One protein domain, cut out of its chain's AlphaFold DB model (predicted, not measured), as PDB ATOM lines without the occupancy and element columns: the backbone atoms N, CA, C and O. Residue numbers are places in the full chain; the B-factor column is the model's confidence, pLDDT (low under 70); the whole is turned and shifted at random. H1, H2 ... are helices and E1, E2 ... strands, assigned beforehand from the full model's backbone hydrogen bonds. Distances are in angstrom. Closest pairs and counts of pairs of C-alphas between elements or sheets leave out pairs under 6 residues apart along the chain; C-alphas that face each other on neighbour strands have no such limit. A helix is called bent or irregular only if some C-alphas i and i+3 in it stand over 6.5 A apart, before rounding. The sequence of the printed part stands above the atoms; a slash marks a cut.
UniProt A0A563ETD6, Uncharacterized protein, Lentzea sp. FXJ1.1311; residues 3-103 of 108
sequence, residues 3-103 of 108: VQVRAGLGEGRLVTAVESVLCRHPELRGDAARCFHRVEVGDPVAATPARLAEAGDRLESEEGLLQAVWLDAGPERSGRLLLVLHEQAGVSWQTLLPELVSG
ATOM      1  N   VAL A   3      29.030   3.278 -15.332       94.31
ATOM      2  CA  VAL A   3      28.550   1.952 -14.922       94.31
ATOM      3  C   VAL A   3      27.136   2.084 -14.365       94.31
ATOM      4  O   VAL A   3      26.879   2.932 -13.512       94.31
ATOM      5  N   GLN A   4      26.199   1.266 -14.841       93.94
ATOM      6  CA  GLN A   4      24.871   1.188 -14.230       93.94
ATOM      7  C   GLN A   4      24.963   0.399 -12.924       93.94
ATOM      8  O   GLN A   4      25.574  -0.667 -12.884       93.94
ATOM      9  N   VAL A   5      24.346   0.913 -11.867       93.62
ATOM     10  CA  VAL A   5      24.453   0.341 -10.525       93.62
ATOM     11  C   VAL A   5      23.074   0.167  -9.900       93.62
ATOM     12  O   VAL A   5      22.153   0.936 -10.174       93.62
ATOM     13  N   ARG A   6      22.916  -0.868  -9.071       92.38
ATOM     14  CA  ARG A   6      21.650  -1.137  -8.379       92.38
ATOM     15  C   ARG A   6      21.305  -0.023  -7.390       92.38
ATOM     16  O   ARG A   6      22.186   0.700  -6.932       92.38
ATOM     17  N   ALA A   7      20.035   0.062  -7.015       89.50
ATOM     18  CA  ALA A   7      19.625   0.908  -5.906       89.50
ATOM     19  C   ALA A   7      20.266   0.439  -4.583       89.50
ATOM     20  O   ALA A   7      20.640  -0.734  -4.432       89.50
ATOM     21  N   GLY A   8      20.405   1.359  -3.625       84.19
ATOM     22  CA  GLY A   8      20.884   1.040  -2.277       84.19
ATOM     23  C   GLY A   8      22.313   0.484  -2.233       84.19
ATOM     24  O   GLY A   8      22.565  -0.520  -1.562       84.19
ATOM     25  N   LEU A   9      23.249   1.088  -2.974       87.44
ATOM     26  CA  LEU A   9      24.681   0.748  -2.890       87.44
ATOM     27  C   LEU A   9      25.283   1.090  -1.525       87.44
ATOM     28  O   LEU A   9      26.203   0.401  -1.093       87.44
ATOM     29  N   GLY A  10      24.741   2.114  -0.862       89.81
ATOM     30  CA  GLY A  10      25.255   2.651   0.393       89.81
ATOM     31  C   GLY A  10      26.449   3.573   0.156       89.81
ATOM     32  O   GLY A  10      27.474   3.150  -0.372       89.81
ATOM     33  N   GLU A  11      26.320   4.831   0.572       91.44
ATOM     34  CA  GLU A  11      27.359   5.849   0.393       91.44
ATOM     35  C   GLU A  11      28.673   5.447   1.072       91.44
ATOM     36  O   GLU A  11      29.701   5.364   0.409       91.44
ATOM     37  N   GLY A  12      28.621   5.064   2.354       91.31
ATOM     38  CA  GLY A  12      29.810   4.631   3.097       91.31
ATOM     39  C   GLY A  12      30.527   3.438   2.458       91.31
ATOM     40  O   GLY A  12      31.749   3.401   2.425       91.31
ATOM     41  N   ARG A  13      29.784   2.503   1.852       92.44
ATOM     42  CA  ARG A  13      30.373   1.347   1.161       92.44
ATOM     43  C   ARG A  13      31.128   1.742  -0.103       92.44
ATOM     44  O   ARG A  13      32.158   1.151  -0.414       92.44
ATOM     45  N   LEU A  14      30.610   2.720  -0.847       93.50
ATOM     46  CA  LEU A  14      31.289   3.259  -2.023       93.50
ATOM     47  C   LEU A  14      32.511   4.092  -1.631       93.50
ATOM     48  O   LEU A  14      33.540   3.965  -2.285       93.50
ATOM     49  N   VAL A  15      32.431   4.868  -0.545       93.69
ATOM     50  CA  VAL A  15      33.592   5.580   0.009       93.69
ATOM     51  C   VAL A  15      34.687   4.583   0.387       93.69
ATOM     52  O   VAL A  15      35.790   4.685  -0.135       93.69
ATOM     53  N   THR A  16      34.370   3.538   1.160       93.69
ATOM     54  CA  THR A  16      35.337   2.483   1.515       93.69
ATOM     55  C   THR A  16      35.893   1.750   0.293       93.69
ATOM     56  O   THR A  16      37.066   1.381   0.261       93.69
ATOM     57  N   ALA A  17      35.085   1.547  -0.750       93.88
ATOM     58  CA  ALA A  17      35.567   0.970  -2.001       93.88
ATOM     59  C   ALA A  17      36.605   1.865  -2.693       93.88
ATOM     60  O   ALA A  17      37.641   1.370  -3.137       93.88
ATOM     61  N   VAL A  18      36.349   3.175  -2.761       93.62
ATOM     62  CA  VAL A  18      37.283   4.161  -3.324       93.62
ATOM     63  C   VAL A  18      38.546   4.260  -2.465       93.62
ATOM     64  O   VAL A  18      39.644   4.218  -3.012       93.62
ATOM     65  N   GLU A  19      38.419   4.295  -1.137       92.44
ATOM     66  CA  GLU A  19      39.554   4.243  -0.202       92.44
ATOM     67  C   GLU A  19      40.422   3.007  -0.440       92.44
ATOM     68  O   GLU A  19      41.644   3.106  -0.531       92.44
ATOM     69  N   SER A  20      39.798   1.838  -0.598       92.75
ATOM     70  CA  SER A  20      40.512   0.591  -0.856       92.75
ATOM     71  C   SER A  20      41.275   0.624  -2.182       92.75
ATOM     72  O   SER A  20      42.361   0.049  -2.261       92.75
ATOM     73  N   VAL A  21      40.727   1.278  -3.211       93.00
ATOM     74  CA  VAL A  21      41.413   1.486  -4.493       93.00
ATOM     75  C   VAL A  21      42.607   2.421  -4.309       93.00
ATOM     76  O   VAL A  21      43.715   2.060  -4.696       93.00
ATOM     77  N   LEU A  22      42.420   3.578  -3.667       91.44
ATOM     78  CA  LEU A  22      43.496   4.547  -3.425       91.44
ATOM     79  C   LEU A  22      44.624   3.956  -2.566       91.44
ATOM     80  O   LEU A  22      45.798   4.178  -2.846       91.44
ATOM     81  N   CYS A  23      44.287   3.141  -1.564       92.00
ATOM     82  CA  CYS A  23      45.266   2.455  -0.723       92.00
ATOM     83  C   CYS A  23      46.127   1.450  -1.509       92.00
ATOM     84  O   CYS A  23      47.289   1.238  -1.163       92.00
ATOM     85  N   ARG A  24      45.570   0.806  -2.544       92.31
ATOM     86  CA  ARG A  24      46.297  -0.150  -3.398       92.31
ATOM     87  C   ARG A  24      47.046   0.519  -4.546       92.31
ATOM     88  O   ARG A  24      48.019  -0.054  -5.025       92.31
ATOM     89  N   HIS A  25      46.605   1.708  -4.944       91.81
ATOM     90  CA  HIS A  25      47.127   2.469  -6.073       91.81
ATOM     91  C   HIS A  25      47.626   3.851  -5.623       91.81
ATOM     92  O   HIS A  25      46.987   4.866  -5.926       91.81
ATOM     93  N   PRO A  26      48.759   3.928  -4.898       88.75
ATOM     94  CA  PRO A  26      49.319   5.200  -4.434       88.75
ATOM     95  C   PRO A  26      49.661   6.169  -5.581       88.75
ATOM     96  O   PRO A  26      49.723   7.380  -5.369       88.75
ATOM     97  N   GLU A  27      49.854   5.660  -6.801       88.31
ATOM     98  CA  GLU A  27      50.029   6.440  -8.026       88.31
ATOM     99  C   GLU A  27      48.824   7.319  -8.364       88.31
ATOM    100  O   GLU A  27      49.022   8.382  -8.948       88.31
ATOM    101  N   LEU A  28      47.608   6.928  -7.962       87.94
ATOM    102  CA  LEU A  28      46.407   7.722  -8.207       87.94
ATOM    103  C   LEU A  28      46.416   9.026  -7.425       87.94
ATOM    104  O   LEU A  28      45.867   9.999  -7.926       87.94
ATOM    105  N   ARG A  29      47.072   9.060  -6.258       79.25
ATOM    106  CA  ARG A  29      47.114  10.207  -5.337       79.25
ATOM    107  C   ARG A  29      45.711  10.700  -4.926       79.25
ATOM    108  O   ARG A  29      44.703  10.471  -5.587       79.25
ATOM    109  N   GLY A  30      45.636  11.398  -3.800       80.62
ATOM    110  CA  GLY A  30      44.401  12.041  -3.353       80.62
ATOM    111  C   GLY A  30      43.686  11.343  -2.200       80.62
ATOM    112  O   GLY A  30      44.175  10.384  -1.605       80.62
ATOM    113  N   ASP A  31      42.536  11.911  -1.861       83.56
ATOM    114  CA  ASP A  31      41.751  11.618  -0.669       83.56
ATOM    115  C   ASP A  31      40.361  11.130  -1.085       83.56
ATOM    116  O   ASP A  31      39.710  11.743  -1.933       83.56
ATOM    117  N   ALA A  32      39.888  10.030  -0.498       83.25
ATOM    118  CA  ALA A  32      38.630   9.421  -0.915       83.25
ATOM    119  C   ALA A  32      37.420  10.350  -0.740       83.25
ATOM    120  O   ALA A  32      36.511  10.304  -1.568       83.25
ATOM    121  N   ALA A  33      37.418  11.220   0.274       83.94
ATOM    122  CA  ALA A  33      36.334  12.173   0.499       83.94
ATOM    123  C   ALA A  33      36.307  13.290  -0.559       83.94
ATOM    124  O   ALA A  33      35.260  13.895  -0.779       83.94
ATOM    125  N   ARG A  34      37.434  13.547  -1.235       86.75
ATOM    126  CA  ARG A  34      37.530  14.469  -2.384       86.75
ATOM    127  C   ARG A  34      37.342  13.774  -3.730       86.75
ATOM    128  O   ARG A  34      36.929  14.397  -4.702       86.75
ATOM    129  N   CYS A  35      37.659  12.487  -3.800       90.31
ATOM    130  CA  CYS A  35      37.510  11.691  -5.013       90.31
ATOM    131  C   CYS A  35      36.089  11.156  -5.200       90.31
ATOM    132  O   CYS A  35      35.725  10.831  -6.327       90.31
ATOM    133  N   PHE A  36      35.289  11.031  -4.136       93.88
ATOM    134  CA  PHE A  36      33.935  10.491  -4.201       93.88
ATOM    135  C   PHE A  36      32.859  11.560  -3.981       93.88
ATOM    136  O   PHE A  36      32.863  12.278  -2.985       93.88
ATOM    137  N   HIS A  37      31.864  11.591  -4.869       94.25
ATOM    138  CA  HIS A  37      30.689  12.445  -4.734       94.25
ATOM    139  C   HIS A  37      29.396  11.672  -4.979       94.25
ATOM    140  O   HIS A  37      29.260  10.956  -5.972       94.25
ATOM    141  N   ARG A  38      28.394  11.886  -4.126       95.56
ATOM    142  CA  ARG A  38      27.017  11.443  -4.361       95.56
ATOM    143  C   ARG A  38      26.169  12.626  -4.812       95.56
ATOM    144  O   ARG A  38      26.222  13.696  -4.214       95.56
ATOM    145  N   VAL A  39      25.371  12.422  -5.854       96.44
ATOM    146  CA  VAL A  39      24.424  13.418  -6.361       96.44
ATOM    147  C   VAL A  39      23.068  12.758  -6.533       96.44
ATOM    148  O   VAL A  39      22.918  11.844  -7.343       96.44
ATOM    149  N   GLU A  40      22.075  13.235  -5.791       95.12
ATOM    150  CA  GLU A  40      20.691  12.803  -5.964       95.12
ATOM    151  C   GLU A  40      20.121  13.390  -7.259       95.12
ATOM    152  O   GLU A  40      20.221  14.591  -7.522       95.12
ATOM    153  N   VAL A  41      19.543  12.536  -8.102       95.94
ATOM    154  CA  VAL A  41      19.027  12.916  -9.420       95.94
ATOM    155  C   VAL A  41      17.691  12.240  -9.716       95.94
ATOM    156  O   VAL A  41      17.464  11.072  -9.409       95.94
ATOM    157  N   GLY A  42      16.792  12.969 -10.381       94.38
ATOM    158  CA  GLY A  42      15.526  12.403 -10.855       94.38
ATOM    159  C   GLY A  42      15.717  11.387 -11.986       94.38
ATOM    160  O   GLY A  42      15.051  10.350 -11.993       94.38
ATOM    161  N   ASP A  43      16.646  11.682 -12.901       95.19
ATOM    162  CA  ASP A  43      17.028  10.857 -14.051       95.19
ATOM    163  C   ASP A  43      18.569  10.810 -14.185       95.19
ATOM    164  O   ASP A  43      19.191  11.785 -14.626       95.19
ATOM    165  N   PRO A  44      19.212   9.682 -13.821       95.12
ATOM    166  CA  PRO A  44      20.658   9.510 -13.948       95.12
ATOM    167  C   PRO A  44      21.179   9.558 -15.383       95.12
ATOM    168  O   PRO A  44      22.316   9.978 -15.602       95.12
ATOM    169  N   VAL A  45      20.391   9.113 -16.364       95.44
ATOM    170  CA  VAL A  45      20.819   9.085 -17.767       95.44
ATOM    171  C   VAL A  45      20.893  10.510 -18.293       95.44
ATOM    172  O   VAL A  45      21.938  10.913 -18.801       95.44
ATOM    173  N   ALA A  46      19.836  11.296 -18.078       96.94
ATOM    174  CA  ALA A  46      19.804  12.700 -18.474       96.94
ATOM    175  C   ALA A  46      20.872  13.543 -17.752       96.94
ATOM    176  O   ALA A  46      21.461  14.437 -18.357       96.94
ATOM    177  N   ALA A  47      21.171  13.246 -16.481       96.81
ATOM    178  CA  ALA A  47      22.182  13.973 -15.714       96.81
ATOM    179  C   ALA A  47      23.634  13.623 -16.100       96.81
ATOM    180  O   ALA A  47      24.544  14.406 -15.828       96.81
ATOM    181  N   THR A  48      23.873  12.470 -16.735       97.38
ATOM    182  CA  THR A  48      25.225  11.943 -16.999       97.38
ATOM    183  C   THR A  48      26.173  12.936 -17.687       97.38
ATOM    184  O   THR A  48      27.285  13.090 -17.185       97.38
ATOM    185  N   PRO A  49      25.803  13.623 -18.788       97.44
ATOM    186  CA  PRO A  49      26.745  14.459 -19.534       97.44
ATOM    187  C   PRO A  49      27.276  15.630 -18.702       97.44
ATOM    188  O   PRO A  49      28.483  15.844 -18.644       97.44
ATOM    189  N   ALA A  50      26.381  16.343 -18.009       97.06
ATOM    190  CA  ALA A  50      26.750  17.479 -17.168       97.06
ATOM    191  C   ALA A  50      27.625  17.038 -15.989       97.06
ATOM    192  O   ALA A  50      28.697  17.589 -15.764       97.06
ATOM    193  N   ARG A  51      27.215  15.969 -15.294       97.25
ATOM    194  CA  ARG A  51      27.948  15.453 -14.130       97.25
ATOM    195  C   ARG A  51      29.327  14.907 -14.497       97.25
ATOM    196  O   ARG A  51      30.240  14.990 -13.681       97.25
ATOM    197  N   LEU A  52      29.475  14.343 -15.697       95.94
ATOM    198  CA  LEU A  52      30.759  13.859 -16.197       95.94
ATOM    199  C   LEU A  52      31.714  15.018 -16.509       95.94
ATOM    200  O   LEU A  52      32.884  14.919 -16.156       95.94
ATOM    201  N   ALA A  53      31.220  16.103 -17.117       95.25
ATOM    202  CA  ALA A  53      32.016  17.307 -17.359       95.25
ATOM    203  C   ALA A  53      32.504  17.927 -16.040       95.25
ATOM    204  O   ALA A  53      33.702  18.094 -15.850       95.25
ATOM    205  N   GLU A  54      31.599  18.119 -15.074       95.31
ATOM    206  CA  GLU A  54      31.944  18.653 -13.749       95.31
ATOM    207  C   GLU A  54      32.960  17.773 -12.998       95.31
ATOM    208  O   GLU A  54      33.778  18.270 -12.228       95.31
ATOM    209  N   ALA A  55      32.903  16.450 -13.187       94.06
ATOM    210  CA  ALA A  55      33.886  15.530 -12.619       94.06
ATOM    211  C   ALA A  55      35.258  15.650 -13.297       94.06
ATOM    212  O   ALA A  55      36.268  15.508 -12.617       94.06
ATOM    213  N   GLY A  56      35.294  15.921 -14.605       93.06
ATOM    214  CA  GLY A  56      36.526  16.238 -15.328       93.06
ATOM    215  C   GLY A  56      37.157  17.539 -14.834       93.06
ATOM    216  O   GLY A  56      38.332  17.543 -14.495       93.06
ATOM    217  N   ASP A  57      36.367  18.603 -14.679       92.19
ATOM    218  CA  ASP A  57      36.868  19.890 -14.179       92.19
ATOM    219  C   ASP A  57      37.468  19.766 -12.766       92.19
ATOM    220  O   ASP A  57      38.514  20.342 -12.468       92.19
ATOM    221  N   ARG A  58      36.834  18.972 -11.889       89.69
ATOM    222  CA  ARG A  58      37.387  18.661 -10.559       89.69
ATOM    223  C   ARG A  58      38.677  17.862 -10.641       89.69
ATOM    224  O   ARG A  58      39.597  18.141  -9.886       89.69
ATOM    225  N   LEU A  59      38.741  16.879 -11.536       88.94
ATOM    226  CA  LEU A  59      39.934  16.058 -11.720       88.94
ATOM    227  C   LEU A  59      41.153  16.903 -12.119       88.94
ATOM    228  O   LEU A  59      42.242  16.654 -11.624       88.94
ATOM    229  N   GLU A  60      40.962  17.915 -12.966       86.06
ATOM    230  CA  GLU A  60      42.028  18.842 -13.374       86.06
ATOM    231  C   GLU A  60      42.435  19.816 -12.250       86.06
ATOM    232  O   GLU A  60      43.563  20.310 -12.228       86.06
ATOM    233  N   SER A  61      41.520  20.124 -11.323       83.38
ATOM    234  CA  SER A  61      41.748  21.087 -10.238       83.38
ATOM    235  C   SER A  61      42.286  20.464  -8.945       83.38
ATOM    236  O   SER A  61      42.873  21.180  -8.132       83.38
ATOM    237  N   GLU A  62      42.043  19.178  -8.710       76.62
ATOM    238  CA  GLU A  62      42.396  18.482  -7.472       76.62
ATOM    239  C   GLU A  62      43.718  17.709  -7.626       76.62
ATOM    240  O   GLU A  62      44.104  17.291  -8.710       76.62
ATOM    241  N   GLU A  63      44.420  17.446  -6.521       70.38
ATOM    242  CA  GLU A  63      45.714  16.730  -6.528       70.38
ATOM    243  C   GLU A  63      45.607  15.208  -6.807       70.38
ATOM    244  O   GLU A  63      46.582  14.470  -6.634       70.38
ATOM    245  N   GLY A  64      44.429  14.716  -7.205       80.19
ATOM    246  CA  GLY A  64      44.140  13.296  -7.422       80.19
ATOM    247  C   GLY A  64      43.876  12.952  -8.887       80.19
ATOM    248  O   GLY A  64      43.378  13.761  -9.656       80.19
ATOM    249  N   LEU A  65      44.167  11.710  -9.271       88.94
ATOM    250  CA  LEU A  65      44.030  11.210 -10.643       88.94
ATOM    251  C   LEU A  65      42.758  10.374 -10.853       88.94
ATOM    252  O   LEU A  65      42.579   9.804 -11.928       88.94
ATOM    253  N   LEU A  66      41.861  10.321  -9.862       91.69
ATOM    254  CA  LEU A  66      40.581   9.608  -9.910       91.69
ATOM    255  C   LEU A  66      39.435  10.476  -9.367       91.69
ATOM    256  O   LEU A  66      39.547  11.082  -8.303       91.69
ATOM    257  N   GLN A  67      38.296  10.452 -10.060       93.31
ATOM    258  CA  GLN A  67      37.014  10.982  -9.598       93.31
ATOM    259  C   GLN A  67      35.912   9.930  -9.791       93.31
ATOM    260  O   GLN A  67      35.770   9.339 -10.865       93.31
ATOM    261  N   ALA A  68      35.110   9.712  -8.753       94.50
ATOM    262  CA  ALA A  68      33.991   8.785  -8.708       94.50
ATOM    263  C   ALA A  68      32.715   9.538  -8.310       94.50
ATOM    264  O   ALA A  68      32.616  10.089  -7.218       94.50
ATOM    265  N   VAL A  69      31.711   9.551  -9.185       96.56
ATOM    266  CA  VAL A  69      30.442  10.248  -8.933       96.56
ATOM    267  C   VAL A  69      29.284   9.269  -9.009       96.56
ATOM    268  O   VAL A  69      28.992   8.723 -10.073       96.56
ATOM    269  N   TRP A  70      28.594   9.051  -7.894       97.06
ATOM    270  CA  TRP A  70      27.371   8.264  -7.855       97.06
ATOM    271  C   TRP A  70      26.150   9.158  -8.089       97.06
ATOM    272  O   TRP A  70      25.787   9.983  -7.254       97.06
ATOM    273  N   LEU A  71      25.502   8.958  -9.233       97.44
ATOM    274  CA  LEU A  71      24.190   9.499  -9.553       97.44
ATOM    275  C   LEU A  71      23.122   8.606  -8.923       97.44
ATOM    276  O   LEU A  71      22.809   7.528  -9.445       97.44
ATOM    277  N   ASP A  72      22.603   9.045  -7.786       96.12
ATOM    278  CA  ASP A  72      21.633   8.315  -6.986       96.12
ATOM    279  C   ASP A  72      20.204   8.656  -7.430       96.12
ATOM    280  O   ASP A  72      19.759   9.796  -7.315       96.12
ATOM    281  N   ALA A  73      19.486   7.657  -7.947       95.00
ATOM    282  CA  ALA A  73      18.089   7.790  -8.366       95.00
ATOM    283  C   ALA A  73      17.085   7.563  -7.219       95.00
ATOM    284  O   ALA A  73      15.867   7.553  -7.453       95.00
ATOM    285  N   GLY A  74      17.588   7.350  -6.001       92.25
ATOM    286  CA  GLY A  74      16.827   6.981  -4.819       92.25
ATOM    287  C   GLY A  74      16.849   5.470  -4.532       92.25
ATOM    288  O   GLY A  74      17.415   4.676  -5.286       92.25
ATOM    289  N   PRO A  75      16.190   5.041  -3.440       89.94
ATOM    290  CA  PRO A  75      16.306   3.683  -2.899       89.94
ATOM    291  C   PRO A  75      15.662   2.590  -3.762       89.94
ATOM    292  O   PRO A  75      15.974   1.416  -3.582       89.94
ATOM    293  N   GLU A  76      14.787   2.957  -4.698       90.19
ATOM    294  CA  GLU A  76      14.024   2.006  -5.519       90.19
ATOM    295  C   GLU A  76      14.517   1.917  -6.967       90.19
ATOM    296  O   GLU A  76      14.151   0.996  -7.697       90.19
ATOM    297  N   ARG A  77      15.346   2.869  -7.413       92.62
ATOM    298  CA  ARG A  77      15.742   2.993  -8.819       92.62
ATOM    299  C   ARG A  77      17.244   2.825  -8.978       92.62
ATOM    300  O   ARG A  77      18.035   3.320  -8.181       92.62
ATOM    301  N   SER A  78      17.639   2.126 -10.037       93.31
ATOM    302  CA  SER A  78      19.048   1.983 -10.399       93.31
ATOM    303  C   SER A  78      19.675   3.350 -10.660       93.31
ATOM    304  O   SER A  78      19.119   4.174 -11.388       93.31
ATOM    305  N   GLY A  79      20.845   3.566 -10.071       95.06
ATOM    306  CA  GLY A  79      21.657   4.753 -10.288       95.06
ATOM    307  C   GLY A  79      22.701   4.543 -11.381       95.06
ATOM    308  O   GLY A  79      22.723   3.534 -12.098       95.06
ATOM    309  N   ARG A  80      23.633   5.491 -11.467       96.38
ATOM    310  CA  ARG A  80      24.806   5.387 -12.340       96.38
ATOM    311  C   ARG A  80      26.055   5.845 -11.607       96.38
ATOM    312  O   ARG A  80      26.045   6.893 -10.978       96.38
ATOM    313  N   LEU A  81      27.128   5.077 -11.713       95.81
ATOM    314  CA  LEU A  81      28.444   5.470 -11.235       95.81
ATOM    315  C   LEU A  81      29.261   6.001 -12.414       95.81
ATOM    316  O   LEU A  81      29.437   5.314 -13.423       95.81
ATOM    317  N   LEU A  82      29.733   7.235 -12.301       96.19
ATOM    318  CA  LEU A  82      30.657   7.863 -13.233       96.19
ATOM    319  C   LEU A  82      32.064   7.726 -12.667       96.19
ATOM    320  O   LEU A  82      32.285   8.016 -11.497       96.19
ATOM    321  N   LEU A  83      32.998   7.286 -13.498       93.81
ATOM    322  CA  LEU A  83      34.399   7.127 -13.137       93.81
ATOM    323  C   LEU A  83      35.240   7.911 -14.144       93.81
ATOM    324  O   LEU A  83      35.158   7.653 -15.351       93.81
ATOM    325  N   VAL A  84      36.023   8.869 -13.664       93.75
ATOM    326  CA  VAL A  84      36.939   9.690 -14.465       93.75
ATOM    327  C   VAL A  84      38.347   9.469 -13.938       93.75
ATOM    328  O   VAL A  84      38.557   9.463 -12.730       93.75
ATOM    329  N   LEU A  85      39.285   9.213 -14.842       91.81
ATOM    330  CA  LEU A  85      40.672   8.914 -14.526       91.81
ATOM    331  C   LEU A  85      41.541   9.784 -15.407       91.81
ATOM    332  O   LEU A  85      41.265   9.905 -16.603       91.81
ATOM    333  N   HIS A  86      42.582  10.345 -14.815       88.69
ATOM    334  CA  HIS A  86      43.569  11.113 -15.548       88.69
ATOM    335  C   HIS A  86      44.463  10.148 -16.339       88.69
ATOM    336  O   HIS A  86      44.855   9.103 -15.822       88.69
ATOM    337  N   GLU A  87      44.827  10.469 -17.580       83.38
ATOM    338  CA  GLU A  87      45.695   9.599 -18.396       83.38
ATOM    339  C   GLU A  87      47.073   9.306 -17.745       83.38
ATOM    340  O   GLU A  87      47.629   8.223 -17.928       83.38
ATOM    341  N   GLN A  88      47.571  10.203 -16.884       84.44
ATOM    342  CA  GLN A  88      48.804  10.076 -16.093       84.44
ATOM    343  C   GLN A  88      48.711   9.026 -14.976       84.44
ATOM    344  O   GLN A  88      49.736   8.677 -14.393       84.44
ATOM    345  N   ALA A  89      47.515   8.515 -14.671       85.38
ATOM    346  CA  ALA A  89      47.309   7.514 -13.629       85.38
ATOM    347  C   ALA A  89      48.081   6.213 -13.880       85.38
ATOM    348  O   ALA A  89      48.341   5.467 -12.942       85.38
ATOM    349  N   GLY A  90      48.412   5.904 -15.140       83.19
ATOM    350  CA  GLY A  90      49.160   4.696 -15.504       83.19
ATOM    351  C   GLY A  90      48.413   3.378 -15.255       83.19
ATOM    352  O   GLY A  90      48.961   2.309 -15.518       83.19
ATOM    353  N   VAL A  91      47.161   3.435 -14.791       86.50
ATOM    354  CA  VAL A  91      46.296   2.282 -14.512       86.50
ATOM    355  C   VAL A  91      45.058   2.294 -15.396       86.50
ATOM    356  O   VAL A  91      44.594   3.333 -15.855       86.50
ATOM    357  N   SER A  92      44.510   1.109 -15.653       88.25
ATOM    358  CA  SER A  92      43.338   0.950 -16.513       88.25
ATOM    359  C   SER A  92      42.070   0.708 -15.701       88.25
ATOM    360  O   SER A  92      42.106   0.118 -14.620       88.25
ATOM    361  N   TRP A  93      40.912   1.046 -16.272       89.75
ATOM    362  CA  TRP A  93      39.620   0.708 -15.668       89.75
ATOM    363  C   TRP A  93      39.426  -0.791 -15.438       89.75
ATOM    364  O   TRP A  93      38.756  -1.173 -14.487       89.75
ATOM    365  N   GLN A  94      40.036  -1.644 -16.266       88.81
ATOM    366  CA  GLN A  94      39.967  -3.096 -16.086       88.81
ATOM    367  C   GLN A  94      40.689  -3.560 -14.816       88.81
ATOM    368  O   GLN A  94      40.332  -4.595 -14.268       88.81
ATOM    369  N   THR A  95      41.676  -2.795 -14.348       90.62
ATOM    370  CA  THR A  95      42.372  -3.029 -13.077       90.62
ATOM    371  C   THR A  95      41.568  -2.463 -11.909       90.62
ATOM    372  O   THR A  95      41.374  -3.143 -10.909       90.62
ATOM    373  N   LEU A  96      41.050  -1.237 -12.048       90.81
ATOM    374  CA  LEU A  96      40.381  -0.531 -10.950       90.81
ATOM    375  C   LEU A  96      38.973  -1.059 -10.644       90.81
ATOM    376  O   LEU A  96      38.559  -1.069  -9.488       90.81
ATOM    377  N   LEU A  97      38.216  -1.488 -11.658       91.19
ATOM    378  CA  LEU A  97      36.835  -1.938 -11.466       91.19
ATOM    379  C   LEU A  97      36.719  -3.180 -10.564       91.19
ATOM    380  O   LEU A  97      35.897  -3.139  -9.646       91.19
ATOM    381  N   PRO A  98      37.496  -4.265 -10.764       92.25
ATOM    382  CA  PRO A  98      37.475  -5.410  -9.855       92.25
ATOM    383  C   PRO A  98      37.805  -5.030  -8.407       92.25
ATOM    384  O   PRO A  98      37.143  -5.506  -7.486       92.25
ATOM    385  N   GLU A  99      38.770  -4.131  -8.205       91.81
ATOM    386  CA  GLU A  99      39.171  -3.651  -6.878       91.81
ATOM    387  C   GLU A  99      38.067  -2.830  -6.202       91.81
ATOM    388  O   GLU A  99      37.765  -3.046  -5.026       91.81
ATOM    389  N   LEU A 100      37.397  -1.956  -6.957       92.12
ATOM    390  CA  LEU A 100      36.244  -1.198  -6.477       92.12
ATOM    391  C   LEU A 100      35.100  -2.138  -6.057       92.12
ATOM    392  O   LEU A 100      34.511  -1.980  -4.989       92.12
ATOM    393  N   VAL A 101      34.795  -3.148  -6.877       91.81
ATOM    394  CA  VAL A 101      33.763  -4.149  -6.562       91.81
ATOM    395  C   VAL A 101      34.144  -4.957  -5.320       91.81
ATOM    396  O   VAL A 101      33.289  -5.207  -4.468       91.81
ATOM    397  N   SER A 102      35.416  -5.336  -5.193       91.56
ATOM    398  CA  SER A 102      35.947  -6.056  -4.036       91.56
ATOM    399  C   SER A 102      35.811  -5.233  -2.749       91.56
ATOM    400  O   SER A 102      35.201  -5.701  -1.785       91.56
ATOM    401  N   GLY A 103      36.261  -3.973  -2.750       90.81
ATOM    402  CA  GLY A 103      36.133  -3.067  -1.603       90.81
ATOM    403  C   GLY A 103      34.675  -2.786  -1.220       90.81
ATOM    404  O   GLY A 103      34.309  -2.812  -0.043       90.81
TER     405      GLY A 103
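What this domain is: This is residues 3 to 103 of the 108 residues of an uncharacterized protein of Lentzea sp. FXJ1.1311 (UniProt A0A563ETD6). What is seen first? A slab of four strands lies between two long helices, three layers in all: H1 covers E3 and E2 on one face, and H3 covers E4 and E3 on the other. H4 packs on H1 at a steep tilt, and little H2 leads into E2. What is it built of? The printed part has 101 residues, with four named helices and four named strands in the order E1 H1 H2 E2 H3 E3 E4 H4; the sheet E1 E4 E3 E2 is mixed, and so is the class, helices and strands. The whole is compact, with a radius of gyration of the C-alphas of 12.8 A, and rounded, spanning 36 by 27 by 22 A.

How they stand to each other: How do the strands pair? Edge strand E1, residues 3 to 5, is antiparallel to E4, residues 79 to 85, with N 3 and O 81 within hydrogen-bond range at 2.8 A. E4 forms an antiparallel hairpin with E3, residues 66 to 72, where N 69 and O 82 are 2.8 A apart. E3 is parallel to the other edge strand, E2, residues 36 to 40, where N 39 and O 70 are 2.8 A apart. Which helices are on the faces? H1, residues 11 to 24, runs along the strands at a height over the sheet of 10.1 A; its C-alpha 15 is 6.5 A from C-alpha 36 of E2, their closest pair. H3, residues 44 to 61, runs along them on the opposite face at 8.3 A; its closest C-alphas to E3 are those of Pro 44 and Leu 71, 5.6 A. What of the others? H2, residues 32 to 35, touches H1, the closest C-alphas being those of Glu 19 and Ala 32, 5.3 A. H4, residues 93 to 103, touches H1 at a steep tilt of 57 degrees, opposite ways, the closest C-alphas being those of Ala 17 and Gly 103, 4.1 A. H2 and H4 only graze the sheet. How do strands and backbones follow? E1, H1 H2, E2 is a split strand-helix-strand unit, its same-way strands having E4 and E3 between them, and E2, H3, E3 is one with neighbour strands; both crossovers are right-handed. Every O i to N i+4 pair is within hydrogen-bond range in H1, 12 of 14 in H3 and 5 of 7 in H4, while H2 is too short for such a pair.

Where its parts are: Where does it begin? C-alpha 3 of E1 is at (28.550, 1.952, -14.922), and H1 measures 20.2 A. How does H3 run? It is 24.3 A long and irregular, C-alphas 46 and 49 being 7.2 A apart, with a kink of 37 degrees near residue 51. Where does it end? E3 and E4 measure 19.2 A and 19.9 A, and H4 ends at C-alpha 103 at (36.133, -3.067, -1.603).

The domain as a whole: How large is it? The C-alphas farthest apart, of Glu 76 and Gln 88, are 37.2 A apart. Is it whole and sure? The printed part has no cut and no long link; its mean pLDDT is 91.2, and no printed residue is under 70.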